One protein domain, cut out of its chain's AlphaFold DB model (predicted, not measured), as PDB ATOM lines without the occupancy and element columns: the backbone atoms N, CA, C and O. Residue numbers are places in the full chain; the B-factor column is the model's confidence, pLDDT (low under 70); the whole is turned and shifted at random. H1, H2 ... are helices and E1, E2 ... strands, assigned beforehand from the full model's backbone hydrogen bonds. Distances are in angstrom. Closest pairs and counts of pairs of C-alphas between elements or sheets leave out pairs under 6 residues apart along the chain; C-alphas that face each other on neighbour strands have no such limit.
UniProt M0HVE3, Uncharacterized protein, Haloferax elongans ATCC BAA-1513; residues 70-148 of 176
ATOM      1  N   ALA A  70     115.209 142.792 136.537       97.38
ATOM      2  CA  ALA A  70     115.312 144.241 136.421       97.38
ATOM      3  C   ALA A  70     116.772 144.712 136.440       97.38
ATOM      4  O   ALA A  70     117.698 143.971 136.791       97.38
ATOM      5  N   GLY A  71     116.992 145.967 136.040       97.38
ATOM      6  CA  GLY A  71     118.298 146.611 136.150       97.38
ATOM      7  C   GLY A  71     118.703 146.827 137.610       97.38
ATOM      8  O   GLY A  71     117.866 146.960 138.496       97.38
ATOM      9  N   TYR A  72     120.010 146.916 137.870       96.50
ATOM     10  CA  TYR A  72     120.544 147.102 139.228       96.50
ATOM     11  C   TYR A  72     119.956 148.324 139.959       96.50
ATOM     12  O   TYR A  72     119.670 148.251 141.151       96.50
ATOM     13  N   ARG A  73     119.779 149.453 139.255       96.25
ATOM     14  CA  ARG A  73     119.183 150.672 139.829       96.25
ATOM     15  C   ARG A  73     117.689 150.519 140.076       96.25
ATOM     16  O   ARG A  73     117.257 150.816 141.171       96.25
ATOM     17  N   THR A  74     116.952 149.943 139.128       96.94
ATOM     18  CA  THR A  74     115.530 149.614 139.293       96.94
ATOM     19  C   THR A  74     115.284 148.794 140.562       96.94
ATOM     20  O   THR A  74     114.383 149.111 141.324       96.94
ATOM     21  N   TRP A  75     116.130 147.796 140.856       97.19
ATOM     22  CA  TRP A  75     116.020 147.042 142.111       97.19
ATOM     23  C   TRP A  75     116.143 147.911 143.370       97.19
ATOM     24  O   TRP A  75     115.404 147.677 144.321       97.19
ATOM     25  N   GLN A  76     117.034 148.904 143.379       95.94
ATOM     26  CA  GLN A  76     117.193 149.817 144.518       95.94
ATOM     27  C   GLN A  76     116.065 150.848 144.577       95.94
ATOM     28  O   GLN A  76     115.465 151.020 145.628       95.94
ATOM     29  N   ASP A  77     115.787 151.511 143.455       96.81
ATOM     30  CA  ASP A  77     114.945 152.706 143.397       96.81
ATOM     31  C   ASP A  77     113.443 152.371 143.461       96.81
ATOM     32  O   ASP A  77     112.664 153.154 143.997       96.81
ATOM     33  N   GLU A  78     113.030 151.224 142.911       96.25
ATOM     34  CA  GLU A  78     111.610 150.847 142.791       96.25
ATOM     35  C   GLU A  78     111.202 149.697 143.723       96.25
ATOM     36  O   GLU A  78     110.019 149.539 144.024       96.25
ATOM     37  N   PHE A  79     112.158 148.880 144.178       95.12
ATOM     38  CA  PHE A  79     111.872 147.655 144.936       95.12
ATOM     39  C   PHE A  79     112.592 147.560 146.289       95.12
ATOM     40  O   PHE A  79     112.456 146.525 146.949       95.12
ATOM     41  N   ASP A  80     113.367 148.577 146.688       95.56
ATOM     42  CA  ASP A  80     114.145 148.614 147.940       95.56
ATOM     43  C   ASP A  80     114.992 147.338 148.158       95.56
ATOM     44  O   ASP A  80     115.055 146.726 149.238       95.56
ATOM     45  N   ARG A  81     115.618 146.875 147.070       96.44
ATOM     46  CA  ARG A  81     116.407 145.645 146.992       96.44
ATOM     47  C   ARG A  81     117.802 145.915 146.464       96.44
ATOM     48  O   ARG A  81     118.027 146.717 145.565       96.44
ATOM     49  N   GLN A  82     118.750 145.151 146.980       96.56
ATOM     50  CA  GLN A  82     120.152 145.228 146.612       96.56
ATOM     51  C   GLN A  82     120.587 143.909 145.983       96.56
ATOM     52  O   GLN A  82     120.367 142.841 146.550       96.56
ATOM     53  N   VAL A  83     121.249 143.961 144.825       96.50
ATOM     54  CA  VAL A  83     121.836 142.755 144.222       96.50
ATOM     55  C   VAL A  83     122.942 142.218 145.134       96.50
ATOM     56  O   VAL A  83     123.874 142.947 145.493       96.50
ATOM     57  N   SER A  84     122.854 140.937 145.495       95.31
ATOM     58  CA  SER A  84     123.819 140.285 146.378       95.31
ATOM     59  C   SER A  84     125.208 140.259 145.741       95.31
ATOM     60  O   SER A  84     125.386 140.007 144.543       95.31
ATOM     61  N   LYS A  85     126.238 140.479 146.561       93.12
ATOM     62  CA  LYS A  85     127.628 140.496 146.095       93.12
ATOM     63  C   LYS A  85     128.007 139.151 145.462       93.12
ATOM     64  O   LYS A  85     127.789 138.096 146.048       93.12
ATOM     65  N   GLY A  86     128.630 139.200 144.284       93.25
ATOM     66  CA  GLY A  86     129.124 138.013 143.576       93.25
ATOM     67  C   GLY A  86     128.089 137.301 142.701       93.25
ATOM     68  O   GLY A  86     128.428 136.296 142.084       93.25
ATOM     69  N   LYS A  87     126.850 137.804 142.606       94.75
ATOM     70  CA  LYS A  87     125.869 137.299 141.639       94.75
ATOM     71  C   LYS A  87     126.250 137.719 140.216       94.75
ATOM     72  O   LYS A  87     126.589 138.876 139.972       94.75
ATOM     73  N   SER A  88     126.181 136.774 139.281       95.88
ATOM     74  CA  SER A  88     126.435 137.017 137.857       95.88
ATOM     75  C   SER A  88     125.267 137.756 137.209       95.88
ATOM     76  O   SER A  88     124.114 137.418 137.460       95.88
ATOM     77  N   ALA A  89     125.557 138.739 136.361       97.50
ATOM     78  CA  ALA A  89     124.524 139.428 135.593       97.50
ATOM     79  C   ALA A  89     123.913 138.516 134.519       97.50
ATOM     80  O   ALA A  89     124.608 137.685 133.932       97.50
ATOM     81  N   ILE A  90     122.634 138.744 134.233       98.44
ATOM     82  CA  ILE A  90     121.944 138.269 133.035       98.44
ATOM     83  C   ILE A  90     122.086 139.374 131.986       98.44
ATOM     84  O   ILE A  90     121.768 140.533 132.252       98.44
ATOM     85  N   TRP A  91     122.590 139.048 130.800       98.50
ATOM     86  CA  TRP A  91     122.782 140.026 129.732       98.50
ATOM     87  C   TRP A  91     121.586 140.055 128.791       98.50
ATOM     88  O   TRP A  91     121.182 139.011 128.282       98.50
ATOM     89  N   ILE A  92     121.067 141.255 128.527       98.38
ATOM     90  CA  ILE A  92     120.013 141.507 127.533       98.38
ATOM     91  C   ILE A  92     120.441 142.613 126.567       98.38
ATOM     92  O   ILE A  92     121.318 143.420 126.893       98.38
ATOM     93  N   TRP A  93     119.801 142.695 125.401       98.31
ATOM     94  CA  TRP A  93     119.940 143.849 124.513       98.31
ATOM     95  C   TRP A  93     118.952 144.943 124.906       98.31
ATOM     96  O   TRP A  93     117.743 144.718 124.936       98.31
ATOM     97  N   ALA A  94     119.463 146.144 125.162       96.56
ATOM     98  CA  ALA A  94     118.654 147.333 125.391       96.56
ATOM     99  C   ALA A  94     118.854 148.347 124.258       96.56
ATOM    100  O   ALA A  94     119.982 148.495 123.764       96.56
ATOM    101  N   PRO A  95     117.789 149.059 123.851       96.69
ATOM    102  CA  PRO A  95     117.890 150.085 122.829       96.69
ATOM    103  C   PRO A  95     118.731 151.266 123.327       96.69
ATOM    104  O   PRO A  95     118.616 151.708 124.472       96.69
ATOM    105  N   ILE A  96     119.576 151.798 122.449       96.25
ATOM    106  CA  ILE A  96     120.175 153.122 122.589       96.25
ATOM    107  C   ILE A  96     119.303 154.078 121.791       96.25
ATOM    108  O   ILE A  96     119.282 154.030 120.561       96.25
ATOM    109  N   THR A  97     118.595 154.947 122.500       96.12
ATOM    110  CA  THR A  97     117.740 155.973 121.907       96.12
ATOM    111  C   THR A  97     118.314 157.357 122.155       96.12
ATOM    112  O   THR A  97     118.858 157.624 123.228       96.12
ATOM    113  N   ALA A  98     118.158 158.256 121.191       95.69
ATOM    114  CA  ALA A  98     118.488 159.666 121.365       95.69
ATOM    115  C   ALA A  98     117.512 160.542 120.584       95.69
ATOM    116  O   ALA A  98     116.878 160.082 119.635       95.69
ATOM    117  N   LYS A  99     117.430 161.822 120.962       95.56
ATOM    118  CA  LYS A  99     116.762 162.822 120.131       95.56
ATOM    119  C   LYS A  99     117.548 163.026 118.834       95.56
ATOM    120  O   LYS A  99     118.756 163.280 118.877       95.56
ATOM    121  N   THR A 100     116.853 162.941 117.709       94.75
ATOM    122  CA  THR A 100     117.388 163.120 116.355       94.75
ATOM    123  C   THR A 100     116.606 164.194 115.621       94.75
ATOM    124  O   THR A 100     115.402 164.340 115.831       94.75
ATOM    125  N   CYS A 101     117.281 164.944 114.756       92.06
ATOM    126  CA  CYS A 101     116.620 165.975 113.972       92.06
ATOM    127  C   CYS A 101     115.577 165.353 113.032       92.06
ATOM    128  O   CYS A 101     115.883 164.368 112.357       92.06
ATOM    129  N   PRO A 102     114.360 165.922 112.948       89.44
ATOM    130  CA  PRO A 102     113.287 165.365 112.126       89.44
ATOM    131  C   PRO A 102     113.563 165.446 110.618       89.44
ATOM    132  O   PRO A 102     112.906 164.750 109.851       89.44
ATOM    133  N   VAL A 103     114.511 166.288 110.188       89.06
ATOM    134  CA  VAL A 103     114.837 166.491 108.769       89.06
ATOM    135  C   VAL A 103     115.989 165.596 108.324       89.06
ATOM    136  O   VAL A 103     115.843 164.846 107.363       89.06
ATOM    137  N   CYS A 104     117.136 165.649 109.007       89.94
ATOM    138  CA  CYS A 104     118.322 164.887 108.600       89.94
ATOM    139  C   CYS A 104     118.491 163.548 109.333       89.94
ATOM    140  O   CYS A 104     119.333 162.749 108.934       89.94
ATOM    141  N   GLY A 105     117.726 163.286 110.397       90.50
ATOM    142  CA  GLY A 105     117.820 162.052 111.186       90.50
ATOM    143  C   GLY A 105     119.072 161.948 112.064       90.50
ATOM    144  O   GLY A 105     119.253 160.950 112.758       90.50
ATOM    145  N   GLU A 106     119.930 162.968 112.069       91.88
ATOM    146  CA  GLU A 106     121.175 162.952 112.830       91.88
ATOM    147  C   GLU A 106     120.976 163.398 114.282       91.88
ATOM    148  O   GLU A 106     120.096 164.193 114.630       91.88
ATOM    149  N   THR A 107     121.828 162.873 115.158       92.44
ATOM    150  CA  THR A 107     121.915 163.321 116.558       92.44
ATOM    151  C   THR A 107     122.527 164.715 116.647       92.44
ATOM    152  O   THR A 107     123.245 165.140 115.746       92.44
ATOM    153  N   LYS A 108     122.346 165.409 117.779       89.06
ATOM    154  CA  LYS A 108     122.886 166.767 117.976       89.06
ATOM    155  C   LYS A 108     124.394 166.863 117.711       89.06
ATOM    156  O   LYS A 108     124.853 167.863 117.186       89.06
ATOM    157  N   SER A 109     125.159 165.825 118.049       90.12
ATOM    158  CA  SER A 109     126.611 165.782 117.829       90.12
ATOM    159  C   SER A 109     127.033 165.618 116.367       90.12
ATOM    160  O   SER A 109     128.190 165.868 116.053       90.12
ATOM    161  N   ARG A 110     126.134 165.147 115.496       88.94
ATOM    162  CA  ARG A 110     126.389 164.903 114.068       88.94
ATOM    163  C   ARG A 110     125.489 165.759 113.167       88.94
ATOM    164  O   ARG A 110     125.469 165.582 111.955       88.94
ATOM    165  N   HIS A 111     124.737 166.675 113.764       86.88
ATOM    166  CA  HIS A 111     123.845 167.556 113.042       86.88
ATOM    167  C   HIS A 111     124.655 168.569 112.240       86.88
ATOM    168  O   HIS A 111     125.542 169.217 112.787       86.88
ATOM    169  N   ASP A 112     124.332 168.697 110.957       83.88
ATOM    170  CA  ASP A 112     124.936 169.690 110.076       83.88
ATOM    171  C   ASP A 112     124.356 171.082 110.368       83.88
ATOM    172  O   ASP A 112     123.135 171.233 110.452       83.88
ATOM    173  N   ASP A 113     125.208 172.092 110.524       79.56
ATOM    174  CA  ASP A 113     124.784 173.480 110.728       79.56
ATOM    175  C   ASP A 113     124.038 174.036 109.496       79.56
ATOM    176  O   ASP A 113     123.218 174.943 109.635       79.56
ATOM    177  N   GLU A 114     124.259 173.462 108.305       82.25
ATOM    178  CA  GLU A 114     123.558 173.813 107.059       82.25
ATOM    179  C   GLU A 114     122.245 173.034 106.851       82.25
ATOM    180  O   GLU A 114     121.553 173.201 105.844       82.25
ATOM    181  N   CYS A 115     121.862 172.166 107.792       82.06
ATOM    182  CA  CYS A 115     120.618 171.413 107.690       82.06
ATOM    183  C   CYS A 115     119.396 172.344 107.770       82.06
ATOM    184  O   CYS A 115     119.211 173.072 108.746       82.06
ATOM    185  N   THR A 116     118.487 172.210 106.795       77.25
ATOM    186  CA  THR A 116     117.231 172.975 106.633       77.25
ATOM    187  C   THR A 116     116.167 172.671 107.694       77.25
ATOM    188  O   THR A 116     114.970 172.794 107.446       77.25
ATOM    189  N   SER A 117     116.572 172.210 108.875       71.88
ATOM    190  CA  SER A 117     115.677 172.044 110.022       71.88
ATOM    191  C   SER A 117     115.149 173.375 110.570       71.88
ATOM    192  O   SER A 117     114.406 173.348 111.544       71.88
ATOM    193  N   ASP A 118     115.535 174.509 109.963       60.88
ATOM    194  CA  ASP A 118     115.026 175.871 110.153       60.88
ATOM    195  C   ASP A 118     114.486 176.128 111.562       60.88
ATOM    196  O   ASP A 118     113.293 176.321 111.792       60.88
ATOM    197  N   GLY A 119     115.399 176.123 112.534       68.50
ATOM    198  CA  GLY A 119     115.114 176.617 113.876       68.50
ATOM    199  C   GLY A 119     114.234 175.722 114.749       68.50
ATOM    200  O   GLY A 119     113.773 176.215 115.776       68.50
ATOM    201  N   VAL A 120     114.019 174.442 114.412       81.56
ATOM    202  CA  VAL A 120     113.355 173.497 115.330       81.56
ATOM    203  C   VAL A 120     114.204 173.344 116.606       81.56
ATOM    204  O   VAL A 120     115.326 172.822 116.538       81.56
ATOM    205  N   PRO A 121     113.701 173.769 117.783       87.00
ATOM    206  CA  PRO A 121     114.419 173.626 119.043       87.00
ATOM    207  C   PRO A 121     114.739 172.161 119.342       87.00
ATOM    208  O   PRO A 121     113.941 171.268 119.067       87.00
ATOM    209  N   TYR A 122     115.889 171.899 119.969       87.12
ATOM    210  CA  TYR A 122     116.300 170.535 120.344       87.12
ATOM    211  C   TYR A 122     115.255 169.804 121.203       87.12
ATOM    212  O   TYR A 122     115.163 168.575 121.170       87.12
ATOM    213  N   ASP A 123     114.458 170.543 121.977       89.62
ATOM    214  CA  ASP A 123     113.425 169.945 122.810       89.62
ATOM    215  C   ASP A 123     112.283 169.317 122.006       89.62
ATOM    216  O   ASP A 123     111.755 168.295 122.450       89.62
ATOM    217  N   ASP A 124     112.037 169.819 120.794       89.94
ATOM    218  CA  ASP A 124     111.005 169.348 119.866       89.94
ATOM    219  C   ASP A 124     111.493 168.224 118.935       89.94
ATOM    220  O   ASP A 124     110.739 167.707 118.109       89.94
ATOM    221  N   TRP A 125     112.759 167.810 119.047       92.94
ATOM    222  CA  TRP A 125     113.292 166.692 118.271       92.94
ATOM    223  C   TRP A 125     112.672 165.360 118.705       92.94
ATOM    224  O   TRP A 125     112.496 165.086 119.898       92.94
ATOM    225  N   SER A 126     112.403 164.486 117.733       91.44
ATOM    226  CA  SER A 126     111.849 163.159 117.989       91.44
ATOM    227  C   SER A 126     112.918 162.206 118.522       91.44
ATOM    228  O   SER A 126     114.099 162.295 118.183       91.44
ATOM    229  N   THR A 127     112.513 161.280 119.393       96.25
ATOM    230  CA  THR A 127     113.409 160.223 119.875       96.25
ATOM    231  C   THR A 127     113.440 159.085 118.865       96.25
ATOM    232  O   THR A 127     112.397 158.509 118.558       96.25
ATOM    233  N   ALA A 128     114.633 158.736 118.388       94.50
ATOM    234  CA  ALA A 128     114.854 157.615 117.484       94.50
ATOM    235  C   ALA A 128     115.712 156.523 118.133       94.50
ATOM    236  O   ALA A 128     116.538 156.780 119.016       94.50
ATOM    237  N   LEU A 129     115.515 155.289 117.665       95.50
ATOM    238  CA  LEU A 129     116.368 154.143 117.964       95.50
ATOM    239  C   LEU A 129     117.642 154.226 117.117       95.50
ATOM    240  O   LEU A 129     117.569 154.196 115.894       95.50
ATOM    241  N   LEU A 130     118.802 154.298 117.766       94.31
ATOM    242  CA  LEU A 130     120.094 154.381 117.083       94.31
ATOM    243  C   LEU A 130     120.747 153.010 116.919       94.31
ATOM    244  O   LEU A 130     121.266 152.672 115.861       94.31
ATOM    245  N   SER A 131     120.779 152.234 117.998       96.25
ATOM    246  CA  SER A 131     121.430 150.925 118.043       96.25
ATOM    247  C   SER A 131     120.992 150.162 119.291       96.25
ATOM    248  O   SER A 131     120.094 150.595 120.012       96.25
ATOM    249  N   PHE A 132     121.629 149.026 119.562       97.19
ATOM    250  CA  PHE A 132     121.436 148.255 120.784       97.19
ATOM    251  C   PHE A 132     122.773 148.044 121.482       97.19
ATOM    252  O   PHE A 132     123.813 147.911 120.836       97.19
ATOM    253  N   LYS A 133     122.740 147.962 122.811       97.56
ATOM    254  CA  LYS A 133     123.881 147.542 123.631       97.56
ATOM    255  C   LYS A 133     123.482 146.413 124.560       97.56
ATOM    256  O   LYS A 133     122.324 146.316 124.962       97.56
ATOM    257  N   SER A 134     124.456 145.596 124.940       98.06
ATOM    258  CA  SER A 134     124.278 144.665 126.045       98.06
ATOM    259  C   SER A 134     124.240 145.433 127.366       98.06
ATOM    260  O   SER A 134     125.063 146.317 127.621       98.06
ATOM    261  N   VAL A 135     123.266 145.111 128.212       98.19
ATOM    262  CA  VAL A 135     123.151 145.669 129.564       98.19
ATOM    263  C   VAL A 135     122.956 144.553 130.585       98.19
ATOM    264  O   VAL A 135     122.338 143.535 130.259       98.19
ATOM    265  N   PRO A 136     123.480 144.726 131.811       98.25
ATOM    266  CA  PRO A 136     123.282 143.764 132.878       98.25
ATOM    267  C   PRO A 136     121.928 143.982 133.561       98.25
ATOM    268  O   PRO A 136     121.584 145.099 133.959       98.25
ATOM    269  N   VAL A 137     121.202 142.890 133.756       98.25
ATOM    270  CA  VAL A 137     120.000 142.798 134.588       98.25
ATOM    271  C   VAL A 137     120.137 141.626 135.562       98.25
ATOM    272  O   VAL A 137     121.037 140.795 135.431       98.25
ATOM    273  N   PHE A 138     119.283 141.589 136.578       98.38
ATOM    274  CA  PHE A 138     119.342 140.608 137.658       98.38
ATOM    275  C   PHE A 138     117.941 140.111 137.980       98.38
ATOM    276  O   PHE A 138     117.006 140.910 137.996       98.38
ATOM    277  N   ASP A 139     117.810 138.817 138.246       97.88
ATOM    278  CA  ASP A 139     116.578 138.231 138.764       97.88
ATOM    279  C   ASP A 139     116.393 138.558 140.254       97.88
ATOM    280  O   ASP A 139     117.363 138.727 140.996       97.88
ATOM    281  N   VAL A 140     115.145 138.586 140.718       96.62
ATOM    282  CA  VAL A 140     114.787 138.819 142.122       96.62
ATOM    283  C   VAL A 140     115.513 137.877 143.091       96.62
ATOM    284  O   VAL A 140     115.926 138.316 144.165       96.62
ATOM    285  N   SER A 141     115.755 136.615 142.714       96.12
ATOM    286  CA  SER A 141     116.496 135.628 143.523       96.12
ATOM    287  C   SER A 141     117.981 135.969 143.713       96.12
ATOM    288  O   SER A 141     118.677 135.369 144.539       96.12
ATOM    289  N   GLN A 142     118.488 136.938 142.951       97.19
ATOM    290  CA  GLN A 142     119.840 137.476 143.059       97.19
ATOM    291  C   GLN A 142     119.898 138.731 143.938       97.19
ATOM    292  O   GLN A 142     120.965 139.337 144.050       97.19
ATOM    293  N   THR A 143     118.775 139.127 144.539       96.75
ATOM    294  CA  THR A 143     118.656 140.328 145.364       96.75
ATOM    295  C   THR A 143     118.281 140.004 146.801       96.75
ATOM    296  O   THR A 143     117.587 139.028 147.091       96.75
ATOM    297  N   GLU A 144     118.687 140.882 147.704       94.44
ATOM    298  CA  GLU A 144     118.302 140.885 149.107       94.44
ATOM    299  C   GLU A 144     117.567 142.187 149.423       94.44
ATOM    300  O   GLU A 144     117.909 143.254 148.912       94.44
ATOM    301  N   SER A 145     116.543 142.108 150.267       84.38
ATOM    302  CA  SER A 145     115.878 143.296 150.807       84.38
ATOM    303  C   SER A 145     116.843 144.076 151.701       84.38
ATOM    304  O   SER A 145     117.660 143.462 152.392       84.38
ATOM    305  N   GLU A 146     116.717 145.405 151.771       68.69
ATOM    306  CA  GLU A 146     117.578 146.231 152.636       68.69
ATOM    307  C   GLU A 146     117.620 145.754 154.099       68.69
ATOM    308  O   GLU A 146     118.678 145.776 154.725       68.69
ATOM    309  N   ALA A 147     116.511 145.219 154.624       62.53
ATOM    310  CA  ALA A 147     116.440 144.660 155.977       62.53
ATOM    311  C   ALA A 147     117.369 143.447 156.215       62.53
ATOM    312  O   ALA A 147     117.745 143.176 157.352       62.53
ATOM    313  N   SER A 148     117.748 142.719 155.157       57.75
ATOM    314  CA  SER A 148     118.660 141.567 155.220       57.75
ATOM    315  C   SER A 148     120.127 141.960 155.001       57.75
ATOM    316  O   SER A 148     121.031 141.189 155.332       57.75
TER     317      SER A 148
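What this domain is: This is residues 70 to 148 of the 176 residues of an uncharacterized protein of Haloferax elongans ATCC BAA-1513 (UniProt M0HVE3). A long, twisted hairpin of two antiparallel strands, E2 and E3, makes the longest axis of a rod. At one end of it sits a small head of helix H1 and the short strand pair E1 and E4; at the other end is the loop of residues 101 to 125, with no named element. The printed part has 79 residues, with one named helix and four named strands in the order H1, E1, E2, E3, E4 along the chain; the strands form two antiparallel two-stranded sheets, E1 - E4 and E2 - E3. The class is mixed, helices and strands, with under half of the residues, 39, in named elements. The whole is extended, with a radius of gyration of the C-alphas of 19.0 A and spans of 57 by 21 by 14 A.

Where its parts are: H1, residues 72 to 79, begins at C-alpha 72 (120.544, 147.102, 139.228) and is 10.4 A long. E1 is residues 81 to 83, 6.7 A. E2, residues 90 to 100, is 30.3 A long. E3, residues 126 to 139, is 32.8 A long and bends by 80 degrees at residue 131. E4, residues 143 to 145, 6.8 A, ends at C-alpha 145 (115.878, 143.296, 150.807).

How they stand to each other: In the hairpin E2 and E3, directions 160 degrees apart, N 90 and O 137 are 2.9 A apart and N 96 and O 131 2.8 A, both within hydrogen-bond range. Residues 70 to 71 pair antiparallel with residues 137 to 138 of E3. The closest C-alphas of H1 and E3, Tyr 72 and Val 137, are 6.4 A apart; those of H1 and E1, Trp 75 and Arg 81, 5.1 A. E1 and E4 are antiparallel at 148 degrees, with N 82 and O 144 2.8 A apart, within hydrogen-bond range. H1 and E2 are apart. In H1, 3 of 4 O i to N i+4 pairs are within hydrogen-bond range.

The domain as a whole: The C-alphas of Glu 114 and Ser 148, the two farthest apart, are 58.2 A from each other. The printed part has no cut. The link from E2 to E3 is long, 25 residues. Mean pLDDT of the printed part is 91.4; residues 118 to 119 and 146 to 148 are under 70.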